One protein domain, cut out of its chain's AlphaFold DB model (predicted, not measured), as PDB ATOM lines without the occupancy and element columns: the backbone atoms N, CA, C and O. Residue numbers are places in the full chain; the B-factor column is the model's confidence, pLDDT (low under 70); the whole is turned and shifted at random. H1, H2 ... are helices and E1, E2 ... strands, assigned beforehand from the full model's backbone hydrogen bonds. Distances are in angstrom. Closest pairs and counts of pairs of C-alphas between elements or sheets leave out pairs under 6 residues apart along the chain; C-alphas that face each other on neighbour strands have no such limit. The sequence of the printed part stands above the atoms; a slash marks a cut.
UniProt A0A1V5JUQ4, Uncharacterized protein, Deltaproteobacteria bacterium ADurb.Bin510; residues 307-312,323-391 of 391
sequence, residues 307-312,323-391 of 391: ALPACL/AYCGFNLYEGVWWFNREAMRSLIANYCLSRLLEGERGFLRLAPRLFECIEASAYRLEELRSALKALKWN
ATOM      1  N   ALA A 307     -14.407  14.464  97.225       71.69
ATOM      2  CA  ALA A 307     -13.837  13.127  97.089       71.69
ATOM      3  C   ALA A 307     -12.549  13.171  96.242       71.69
ATOM      4  O   ALA A 307     -12.482  13.907  95.257       71.69
ATOM      5  N   LEU A 308     -11.554  12.345  96.588       71.31
ATOM      6  CA  LEU A 308     -10.229  12.332  95.952       71.31
ATOM      7  C   LEU A 308     -10.253  12.340  94.410       71.31
ATOM      8  O   LEU A 308      -9.551  13.170  93.841       71.31
ATOM      9  N   PRO A 309     -11.059  11.513  93.705       74.56
ATOM     10  CA  PRO A 309     -11.085  11.547  92.241       74.56
ATOM     11  C   PRO A 309     -11.557  12.892  91.684       74.56
ATOM     12  O   PRO A 309     -11.028  13.351  90.681       74.56
ATOM     13  N   ALA A 310     -12.507  13.555  92.350       79.12
ATOM     14  CA  ALA A 310     -12.964  14.883  91.953       79.12
ATOM     15  C   ALA A 310     -11.882  15.944  92.204       79.12
ATOM     16  O   ALA A 310     -11.636  16.762  91.327       79.12
ATOM     17  N   CYS A 311     -11.175  15.879  93.341       80.44
ATOM     18  CA  CYS A 311     -10.014  16.743  93.591       80.44
ATOM     19  C   CYS A 311      -8.910  16.546  92.545       80.44
ATOM     20  O   CYS A 311      -8.306  17.521  92.113       80.44
ATOM     21  N   LEU A 312      -8.636  15.298  92.145       80.81
ATOM     22  CA  LEU A 312      -7.639  14.979  91.121       80.81
ATOM     23  C   LEU A 312      -8.073  15.447  89.732       80.81
ATOM     24  O   LEU A 312      -7.242  15.922  88.973       80.81
ATOM     25  N   ALA A 323       2.259  22.377  83.869       93.00
ATOM     26  CA  ALA A 323       3.695  22.630  83.900       93.00
ATOM     27  C   ALA A 323       4.467  21.546  84.671       93.00
ATOM     28  O   ALA A 323       5.481  21.052  84.180       93.00
ATOM     29  N   TYR A 324       3.991  21.152  85.857       94.75
ATOM     30  CA  TYR A 324       4.665  20.157  86.697       94.75
ATOM     31  C   TYR A 324       4.656  18.756  86.073       94.75
ATOM     32  O   TYR A 324       5.683  18.083  86.018       94.75
ATOM     33  N   CYS A 325       3.503  18.318  85.564       95.00
ATOM     34  CA  CYS A 325       3.347  17.012  84.934       95.00
ATOM     35  C   CYS A 325       3.781  16.988  83.462       95.00
ATOM     36  O   CYS A 325       3.676  15.939  82.830       95.00
ATOM     37  N   GLY A 326       4.267  18.103  82.911       94.56
ATOM     38  CA  GLY A 326       4.792  18.183  81.549       94.56
ATOM     39  C   GLY A 326       3.761  17.787  80.496       94.56
ATOM     40  O   GLY A 326       4.025  16.888  79.691       94.56
ATOM     41  N   PHE A 327       2.580  18.408  80.523       95.06
ATOM     42  CA  PHE A 327       1.561  18.127  79.517       95.06
ATOM     43  C   PHE A 327       1.996  18.654  78.153       95.06
ATOM     44  O   PHE A 327       2.423  19.798  78.022       95.06
ATOM     45  N   ASN A 328       1.896  17.812  77.129       95.31
ATOM     46  CA  ASN A 328       2.313  18.156  75.776       95.31
ATOM     47  C   ASN A 328       1.319  17.617  74.748       95.31
ATOM     48  O   ASN A 328       0.890  16.465  74.830       95.31
ATOM     49  N   LEU A 329       0.982  18.438  73.753       96.00
ATOM     50  CA  LEU A 329       0.132  18.040  72.635       96.00
ATOM     51  C   LEU A 329       0.988  17.428  71.520       96.00
ATOM     52  O   LEU A 329       1.832  18.106  70.936       96.00
ATOM     53  N   TYR A 330       0.735  16.164  71.190       96.00
ATOM     54  CA  TYR A 330       1.398  15.453  70.099       96.00
ATOM     55  C   TYR A 330       0.367  14.658  69.291       96.00
ATOM     56  O   TYR A 330      -0.415  13.899  69.858       96.00
ATOM     57  N   GLU A 331       0.335  14.877  67.972       94.69
ATOM     58  CA  GLU A 331      -0.628  14.255  67.040       94.69
ATOM     59  C   GLU A 331      -2.106  14.410  67.463       94.69
ATOM     60  O   GLU A 331      -2.936  13.528  67.259       94.69
ATOM     61  N   GLY A 332      -2.453  15.556  68.059       95.19
ATOM     62  CA  GLY A 332      -3.817  15.835  68.528       95.19
ATOM     63  C   GLY A 332      -4.181  15.168  69.860       95.19
ATOM     64  O   GLY A 332      -5.322  15.291  70.299       95.19
ATOM     65  N   VAL A 333      -3.227  14.502  70.517       96.31
ATOM     66  CA  VAL A 333      -3.398  13.839  71.814       96.31
ATOM     67  C   VAL A 333      -2.561  14.549  72.876       96.31
ATOM     68  O   VAL A 333      -1.393  14.865  72.650       96.31
ATOM     69  N   TRP A 334      -3.153  14.803  74.041       96.81
ATOM     70  CA  TRP A 334      -2.444  15.347  75.199       96.81
ATOM     71  C   TRP A 334      -1.769  14.230  75.991       96.81
ATOM     72  O   TRP A 334      -2.435  13.327  76.499       96.81
ATOM     73  N   TRP A 335      -0.450  14.321  76.121       97.06
ATOM     74  CA  TRP A 335       0.400  13.396  76.866       97.06
ATOM     75  C   TRP A 335       0.877  14.037  78.158       97.06
ATOM     76  O   TRP A 335       1.050  15.250  78.198       97.06
ATOM     77  N   PHE A 336       1.146  13.235  79.184       96.38
ATOM     78  CA  PHE A 336       1.762  13.699  80.427       96.38
ATOM     79  C   PHE A 336       2.998  12.872  80.797       96.38
ATOM     80  O   PHE A 336       3.135  11.708  80.415       96.38
ATOM     81  N   ASN A 337       3.899  13.455  81.586       94.44
ATOM     82  CA  ASN A 337       5.054  12.759  82.135       94.44
ATOM     83  C   ASN A 337       4.615  11.787  83.245       94.44
ATOM     84  O   ASN A 337       4.079  12.186  84.283       94.44
ATOM     85  N   ARG A 338       4.870  10.493  83.025       90.31
ATOM     86  CA  ARG A 338       4.505   9.408  83.945       90.31
ATOM     87  C   ARG A 338       5.089   9.591  85.347       90.31
ATOM     88  O   ARG A 338       4.364   9.424  86.322       90.31
ATOM     89  N   GLU A 339       6.379   9.891  85.460       87.12
ATOM     90  CA  GLU A 339       7.069  10.009  86.752       87.12
ATOM     91  C   GLU A 339       6.560  11.215  87.542       87.12
ATOM     92  O   GLU A 339       6.282  11.104  88.737       87.12
ATOM     93  N   ALA A 340       6.334  12.339  86.860       90.19
ATOM     94  CA  ALA A 340       5.781  13.535  87.472       90.19
ATOM     95  C   ALA A 340       4.343  13.328  87.955       90.19
ATOM     96  O   ALA A 340       4.025  13.664  89.095       90.19
ATOM     97  N   MET A 341       3.485  12.708  87.138       91.00
ATOM     98  CA  MET A 341       2.112  12.375  87.534       91.00
ATOM     99  C   MET A 341       2.079  11.428  88.740       91.00
ATOM    100  O   MET A 341       1.331  11.645  89.691       91.00
ATOM    101  N   ARG A 342       2.934  10.398  88.740       86.75
ATOM    102  CA  ARG A 342       3.080   9.478  89.877       86.75
ATOM    103  C   ARG A 342       3.527  10.207  91.141       86.75
ATOM    104  O   ARG A 342       2.927  10.005  92.193       86.75
ATOM    105  N   SER A 343       4.534  11.072  91.034       86.94
ATOM    106  CA  SER A 343       5.027  11.876  92.156       86.94
ATOM    107  C   SER A 343       3.949  12.814  92.711       86.94
ATOM    108  O   SER A 343       3.771  12.886  93.928       86.94
ATOM    109  N   LEU A 344       3.174  13.473  91.838       89.56
ATOM    110  CA  LEU A 344       2.046  14.315  92.240       89.56
ATOM    111  C   LEU A 344       1.023  13.520  93.054       89.56
ATOM    112  O   LEU A 344       0.700  13.910  94.174       89.56
ATOM    113  N   ILE A 345       0.523  12.405  92.510       86.31
ATOM    114  CA  ILE A 345      -0.516  11.605  93.174       86.31
ATOM    115  C   ILE A 345      -0.003  11.033  94.496       86.31
ATOM    116  O   ILE A 345      -0.712  11.103  95.499       86.31
ATOM    117  N   ALA A 346       1.226  10.513  94.521       82.69
ATOM    118  CA  ALA A 346       1.849   9.977  95.726       82.69
ATOM    119  C   ALA A 346       1.874  10.993  96.868       82.69
ATOM    120  O   ALA A 346       1.315  10.757  97.939       82.69
ATOM    121  N   ASN A 347       2.502  12.143  96.620       86.50
ATOM    122  CA  ASN A 347       2.691  13.173  97.632       86.50
ATOM    123  C   ASN A 347       1.369  13.854  97.992       86.50
ATOM    124  O   ASN A 347       1.167  14.229  99.146       86.50
ATOM    125  N   TYR A 348       0.420  13.933  97.054       87.19
ATOM    126  CA  TYR A 348      -0.939  14.349  97.369       87.19
ATOM    127  C   TYR A 348      -1.594  13.378  98.358       87.19
ATOM    128  O   TYR A 348      -2.016  13.805  99.428       87.19
ATOM    129  N   CYS A 349      -1.619  12.073  98.071       81.44
ATOM    130  CA  CYS A 349      -2.170  11.060  98.978       81.44
ATOM    131  C   CYS A 349      -1.505  11.081 100.360       81.44
ATOM    132  O   CYS A 349      -2.206  11.055 101.372       81.44
ATOM    133  N   LEU A 350      -0.177  11.176 100.407       81.81
ATOM    134  CA  LEU A 350       0.581  11.257 101.652       81.81
ATOM    135  C   LEU A 350       0.256  12.533 102.449       81.81
ATOM    136  O   LEU A 350       0.034  12.464 103.657       81.81
ATOM    137  N   SER A 351       0.125  13.688 101.785       86.06
ATOM    138  CA  SER A 351      -0.287  14.934 102.449       86.06
ATOM    139  C   SER A 351      -1.686  14.819 103.075       86.06
ATOM    140  O   SER A 351      -1.914  15.282 104.190       86.06
ATOM    141  N   ARG A 352      -2.621  14.137 102.397       83.62
ATOM    142  CA  ARG A 352      -3.989  13.890 102.886       83.62
ATOM    143  C   ARG A 352      -4.010  12.894 104.046       83.62
ATOM    144  O   ARG A 352      -4.748  13.083 105.015       83.62
ATOM    145  N   LEU A 353      -3.173  11.853 103.985       78.50
ATOM    146  CA  LEU A 353      -2.961  10.933 105.104       78.50
ATOM    147  C   LEU A 353      -2.508  11.700 106.347       78.50
ATOM    148  O   LEU A 353      -3.092  11.529 107.424       78.50
ATOM    149  N   LEU A 354      -1.509  12.569 106.180       81.81
ATOM    150  CA  LEU A 354      -0.989  13.398 107.256       81.81
ATOM    151  C   LEU A 354      -2.071  14.321 107.834       81.81
ATOM    152  O   LEU A 354      -2.118  14.515 109.043       81.81
ATOM    153  N   GLU A 355      -3.008  14.796 107.010       83.62
ATOM    154  CA  GLU A 355      -4.164  15.585 107.456       83.62
ATOM    155  C   GLU A 355      -5.300  14.755 108.087       83.62
ATOM    156  O   GLU A 355      -6.091  15.290 108.856       83.62
ATOM    157  N   GLY A 356      -5.323  13.424 107.943       78.56
ATOM    158  CA  GLY A 356      -6.251  12.525 108.679       78.56
ATOM    159  C   GLY A 356      -7.228  11.783 107.812       78.56
ATOM    160  O   GLY A 356      -8.023  10.980 108.303       78.56
ATOM    161  N   GLU A 357      -7.111  11.971 106.511       78.25
ATOM    162  CA  GLU A 357      -8.000  11.392 105.532       78.25
ATOM    163  C   GLU A 357      -7.534   9.965 105.182       78.25
ATOM    164  O   GLU A 357      -7.152   9.658 104.056       78.25
ATOM    165  N   ARG A 358      -7.560   9.044 106.161       68.94
ATOM    166  CA  ARG A 358      -7.059   7.656 106.009       68.94
ATOM    167  C   ARG A 358      -7.741   6.860 104.888       68.94
ATOM    168  O   ARG A 358      -7.162   5.900 104.383       68.94
ATOM    169  N   GLY A 359      -8.943   7.262 104.462       65.44
ATOM    170  CA  GLY A 359      -9.629   6.680 103.302       65.44
ATOM    171  C   GLY A 359      -8.824   6.779 101.999       65.44
ATOM    172  O   GLY A 359      -9.011   5.965 101.098       65.44
ATOM    173  N   PHE A 360      -7.873   7.714 101.923       67.50
ATOM    174  CA  PHE A 360      -7.036   7.949 100.747       67.50
ATOM    175  C   PHE A 360      -5.979   6.854 100.548       67.50
ATOM    176  O   PHE A 360      -5.598   6.588  99.409       67.50
ATOM    177  N   LEU A 361      -5.577   6.146 101.612       64.06
ATOM    178  CA  LEU A 361      -4.601   5.050 101.533       64.06
ATOM    179  C   LEU A 361      -5.088   3.893 100.660       64.06
ATOM    180  O   LEU A 361      -4.313   3.308  99.912       64.06
ATOM    181  N   ARG A 362      -6.389   3.587 100.715       69.50
ATOM    182  CA  ARG A 362      -6.990   2.502  99.923       69.50
ATOM    183  C   ARG A 362      -7.126   2.849  98.442       69.50
ATOM    184  O   ARG A 362      -7.322   1.958  97.620       69.50
ATOM    185  N   LEU A 363      -7.075   4.137  98.107       74.88
ATOM    186  CA  LEU A 363      -7.278   4.626  96.746       74.88
ATOM    187  C   LEU A 363      -5.968   4.776  95.981       74.88
ATOM    188  O   LEU A 363      -5.996   4.658  94.759       74.88
ATOM    189  N   ALA A 364      -4.844   4.990  96.671       76.38
ATOM    190  CA  ALA A 364      -3.553   5.201  96.024       76.38
ATOM    191  C   ALA A 364      -3.217   4.099  94.994       76.38
ATOM    192  O   ALA A 364      -3.034   4.460  93.834       76.38
ATOM    193  N   PRO A 365      -3.288   2.783  95.292       80.25
ATOM    194  CA  PRO A 365      -2.986   1.751  94.289       80.25
ATOM    195  C   PRO A 365      -3.867   1.849  93.032       80.25
ATOM    196  O   PRO A 365      -3.372   1.799  91.908       80.25
ATOM    197  N   ARG A 366      -5.172   2.098  93.210       85.25
ATOM    198  CA  ARG A 366      -6.134   2.235  92.103       85.25
ATOM    199  C   ARG A 366      -5.887   3.478  91.245       85.25
ATOM    200  O   ARG A 366      -6.149   3.466  90.045       85.25
ATOM    201  N   LEU A 367      -5.396   4.564  91.839       85.81
ATOM    202  CA  LEU A 367      -5.028   5.772  91.095       85.81
ATOM    203  C   LEU A 367      -3.795   5.538  90.223       85.81
ATOM    204  O   LEU A 367      -3.749   6.002  89.086       85.81
ATOM    205  N   PHE A 368      -2.826   4.770  90.720       85.12
ATOM    206  CA  PHE A 368      -1.665   4.363  89.934       85.12
ATOM    207  C   PHE A 368      -2.052   3.404  88.805       85.12
ATOM    208  O   PHE A 368      -1.571   3.566  87.685       85.12
ATOM    209  N   GLU A 369      -2.984   2.477  89.044       87.62
ATOM    210  CA  GLU A 369      -3.579   1.661  87.977       87.62
ATOM    211  C   GLU A 369      -4.241   2.530  86.898       87.62
ATOM    212  O   GLU A 369      -4.064   2.259  85.713       87.62
ATOM    213  N   CYS A 370      -4.935   3.611  87.274       90.56
ATOM    214  CA  CYS A 370      -5.504   4.558  86.307       90.56
ATOM    215  C   CYS A 370      -4.427   5.272  85.480       90.56
ATOM    216  O   CYS A 370      -4.603   5.435  84.270       90.56
ATOM    217  N   ILE A 371      -3.307   5.670  86.100       90.19
ATOM    218  CA  ILE A 371      -2.164   6.249  85.379       90.19
ATOM    219  C   ILE A 371      -1.660   5.264  84.321       90.19
ATOM    220  O   ILE A 371      -1.528   5.640  83.157       90.19
ATOM    221  N   GLU A 372      -1.421   4.006  84.688       90.12
ATOM    222  CA  GLU A 372      -0.913   3.005  83.743       90.12
ATOM    223  C   GLU A 372      -1.937   2.656  82.656       90.12
ATOM    224  O   GLU A 372      -1.594   2.615  81.475       90.12
ATOM    225  N   ALA A 373      -3.207   2.483  83.025       92.25
ATOM    226  CA  ALA A 373      -4.283   2.162  82.091       92.25
ATOM    227  C   ALA A 373      -4.551   3.281  81.070       92.25
ATOM    228  O   ALA A 373      -5.013   3.004  79.962       92.25
ATOM    229  N   SER A 374      -4.234   4.536  81.405       94.25
ATOM    230  CA  SER A 374      -4.372   5.668  80.479       94.25
ATOM    231  C   SER A 374      -3.375   5.638  79.312       94.25
ATOM    232  O   SER A 374      -3.535   6.382  78.342       94.25
ATOM    233  N   ALA A 375      -2.337   4.793  79.390       93.69
ATOM    234  CA  ALA A 375      -1.175   4.845  78.502       93.69
ATOM    235  C   ALA A 375      -0.581   6.267  78.406       93.69
ATOM    236  O   ALA A 375      -0.128   6.688  77.347       93.69
ATOM    237  N   TYR A 376      -0.622   7.004  79.523       94.50
ATOM    238  CA  TYR A 376      -0.085   8.360  79.694       94.50
ATOM    239  C   TYR A 376      -0.761   9.450  78.854       94.50
ATOM    240  O   TYR A 376      -0.191  10.520  78.626       94.50
ATOM    241  N   ARG A 377      -1.997   9.188  78.418       96.44
ATOM    242  CA  ARG A 377      -2.842  10.143  77.705       96.44
ATOM    243  C   ARG A 377      -3.829  10.795  78.670       96.44
ATOM    244  O   ARG A 377      -4.483  10.119  79.470       96.44
ATOM    245  N   LEU A 378      -3.910  12.121  78.624       94.94
ATOM    246  CA  LEU A 378      -4.624  12.922  79.620       94.94
ATOM    247  C   LEU A 378      -6.137  12.650  79.621       94.94
ATOM    248  O   LEU A 378      -6.739  12.538  80.688       94.94
ATOM    249  N   GLU A 379      -6.753  12.503  78.449       94.94
ATOM    250  CA  GLU A 379      -8.200  12.259  78.330       94.94
ATOM    251  C   GLU A 379      -8.608  10.867  78.835       94.94
ATOM    252  O   GLU A 379      -9.641  10.689  79.492       94.94
ATOM    253  N   GLU A 380      -7.770   9.867  78.593       96.19
ATOM    254  CA  GLU A 380      -7.938   8.505  79.076       96.19
ATOM    255  C   GLU A 380      -7.754   8.442  80.595       96.19
ATOM    256  O   GLU A 380      -8.531   7.766  81.271       96.19
ATOM    257  N   LEU A 381      -6.807   9.206  81.154       94.38
ATOM    258  CA  LEU A 381      -6.662   9.354  82.603       94.38
ATOM    259  C   LEU A 381      -7.906  10.007  83.218       94.38
ATOM    260  O   LEU A 381      -8.438   9.499  84.204       94.38
ATOM    261  N   ARG A 382      -8.423  11.088  82.619       93.56
ATOM    262  CA  ARG A 382      -9.666  11.740  83.073       93.56
ATOM    263  C   ARG A 382     -10.837  10.762  83.064       93.56
ATOM    264  O   ARG A 382     -11.609  10.707  84.021       93.56
ATOM    265  N   SER A 383     -10.964   9.979  81.997       93.31
ATOM    266  CA  SER A 383     -11.986   8.939  81.863       93.31
ATOM    267  C   SER A 383     -11.852   7.854  82.939       93.31
ATOM    268  O   SER A 383     -12.846   7.504  83.579       93.31
ATOM    269  N   ALA A 384     -10.632   7.372  83.199       91.81
ATOM    270  CA  ALA A 384     -10.352   6.375  84.232       91.81
ATOM    271  C   ALA A 384     -10.671   6.894  85.646       91.81
ATOM    272  O   ALA A 384     -11.350   6.215  86.416       91.81
ATOM    273  N   LEU A 385     -10.276   8.134  85.964       89.38
ATOM    274  CA  LEU A 385     -10.575   8.779  87.247       89.38
ATOM    275  C   LEU A 385     -12.084   8.972  87.465       89.38
ATOM    276  O   LEU A 385     -12.572   8.739  88.569       89.38
ATOM    277  N   LYS A 386     -12.842   9.339  86.422       89.25
ATOM    278  CA  LYS A 386     -14.314   9.452  86.484       89.25
ATOM    279  C   LYS A 386     -15.001   8.105  86.725       89.25
ATOM    280  O   LYS A 386     -16.053   8.063  87.359       89.25
ATOM    281  N   ALA A 387     -14.428   7.017  86.214       88.31
ATOM    282  CA  ALA A 387     -14.961   5.665  86.381       88.31
ATOM    283  C   ALA A 387     -14.640   5.047  87.756       88.31
ATOM    284  O   ALA A 387     -15.211   4.010  88.115       88.31
ATOM    285  N   LEU A 388     -13.746   5.666  88.533       84.69
ATOM    286  CA  LEU A 388     -13.307   5.167  89.830       84.69
ATOM    287  C   LEU A 388     -14.449   5.256  90.859       84.69
ATOM    288  O   LEU A 388     -14.820   6.336  91.317       84.69
ATOM    289  N   LYS A 389     -15.022   4.108  91.238       72.06
ATOM    290  CA  LYS A 389     -16.100   4.049  92.239       72.06
ATOM    291  C   LYS A 389     -15.560   4.277  93.656       72.06
ATOM    292  O   LYS A 389     -14.582   3.646  94.061       72.06
ATOM    293  N   TRP A 390     -16.245   5.141  94.405       66.25
ATOM    294  CA  TRP A 390     -15.947   5.499  95.795       66.25
ATOM    295  C   TRP A 390     -16.770   4.606  96.738       66.25
ATOM    296  O   TRP A 390     -17.883   4.970  97.102       66.25
ATOM    297  N   ASN A 391     -16.259   3.412  97.061       53.62
ATOM    298  CA  ASN A 391     -16.857   2.509  98.054       53.62
ATOM    299  C   ASN A 391     -15.831   2.130  99.118       53.62
ATOM    300  O   ASN A 391     -14.733   1.673  98.716       53.62
TER     301      ASN A 391
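This is residues 307 to 312 and 323 to 391 of the 391 residues of an uncharacterized protein of Deltaproteobacteria bacterium ADurb.Bin510 (UniProt A0A1V5JUQ4). The long helix H2 has H4 folded back beside it, and H5 crosses H4 at a steep tilt; H3 sits in the turn from H2 to H4, and the short H1 packs on H5. The small two-stranded hairpin of E1 and E2 makes one end of the elongated whole, beyond the start of H2. The printed part has 75 residues, with five named helices and two named strands in the order H1, E1, E2, H2, H3, H4, H5; the sheet, in the order E1 - E2, is antiparallel, and the class is mostly helix. The whole is compact, with a radius of gyration of the C-alphas of 12.6 A, and spans 42 by 24 by 17 A.

H1 is residues 308 to 312, with C-alpha 308 at (-10.229, 12.332, 95.952), and is 6.1 A long. After the cut come E1, residues 328 to 330, 6.4 A, and E2, residues 333 to 335, 6.3 A. H2, residues 338 to 355, begins with C-alpha 338 at (4.505, 9.408, 83.945) and is 25.8 A long. H3 is residues 358 to 362, 8.0 A. H4, residues 364 to 373, and H5, residues 378 to 387, are each 14.3 A long; C-alpha 387 is at (-14.961, 5.665, 86.381).

H1 touches H5, the closest C-alphas being those of Pro 309 and Leu 385, 5.7 A apart. H1 and H2 are near each other, with 6 pairs of C-alphas within 10 A. E1 and E2 form a hairpin, antiparallel at 140 degrees; N 328 and O 335, at 2.9 A, and N 335 and O 328, at 2.8 A, are within hydrogen-bond range. The closest C-alphas of E2 and H5 are those of Trp 334 and Leu 378, 5.5 A apart. H2 touches H3 with residues 349 to 353 alone, the closest C-alphas being those of Cys 349 and Phe 360, 6.0 A apart. H2 touches H4 at a shallow tilt of 17 degrees, opposite ways, the closest C-alphas being those of Cys 349 and Ala 364, 6.7 A apart. H4 touches H5 at a steep tilt of 47 degrees, opposite ways, the closest C-alphas being those of Cys 370 and Ala 384, 5.6 A apart. H2 and H5 are apart. In H1, H2, H4 and H5 every O i to N i+4 pair is within hydrogen-bond range; in H3 it is 0 of 1, with 1 of 2 O i to N i+3 pairs.

The C-alphas of Glu 331 and Gly 356 are the two farthest apart, at 42.1 A. Residues 313 to 322 are not printed, and C-alphas 312 and 323 are 15.5 A apart across this cut. The links that are printed whole are tight. The mean pLDDT of the printed part is 85.9; residues 358 to 362 and 390 to 391 are under 70.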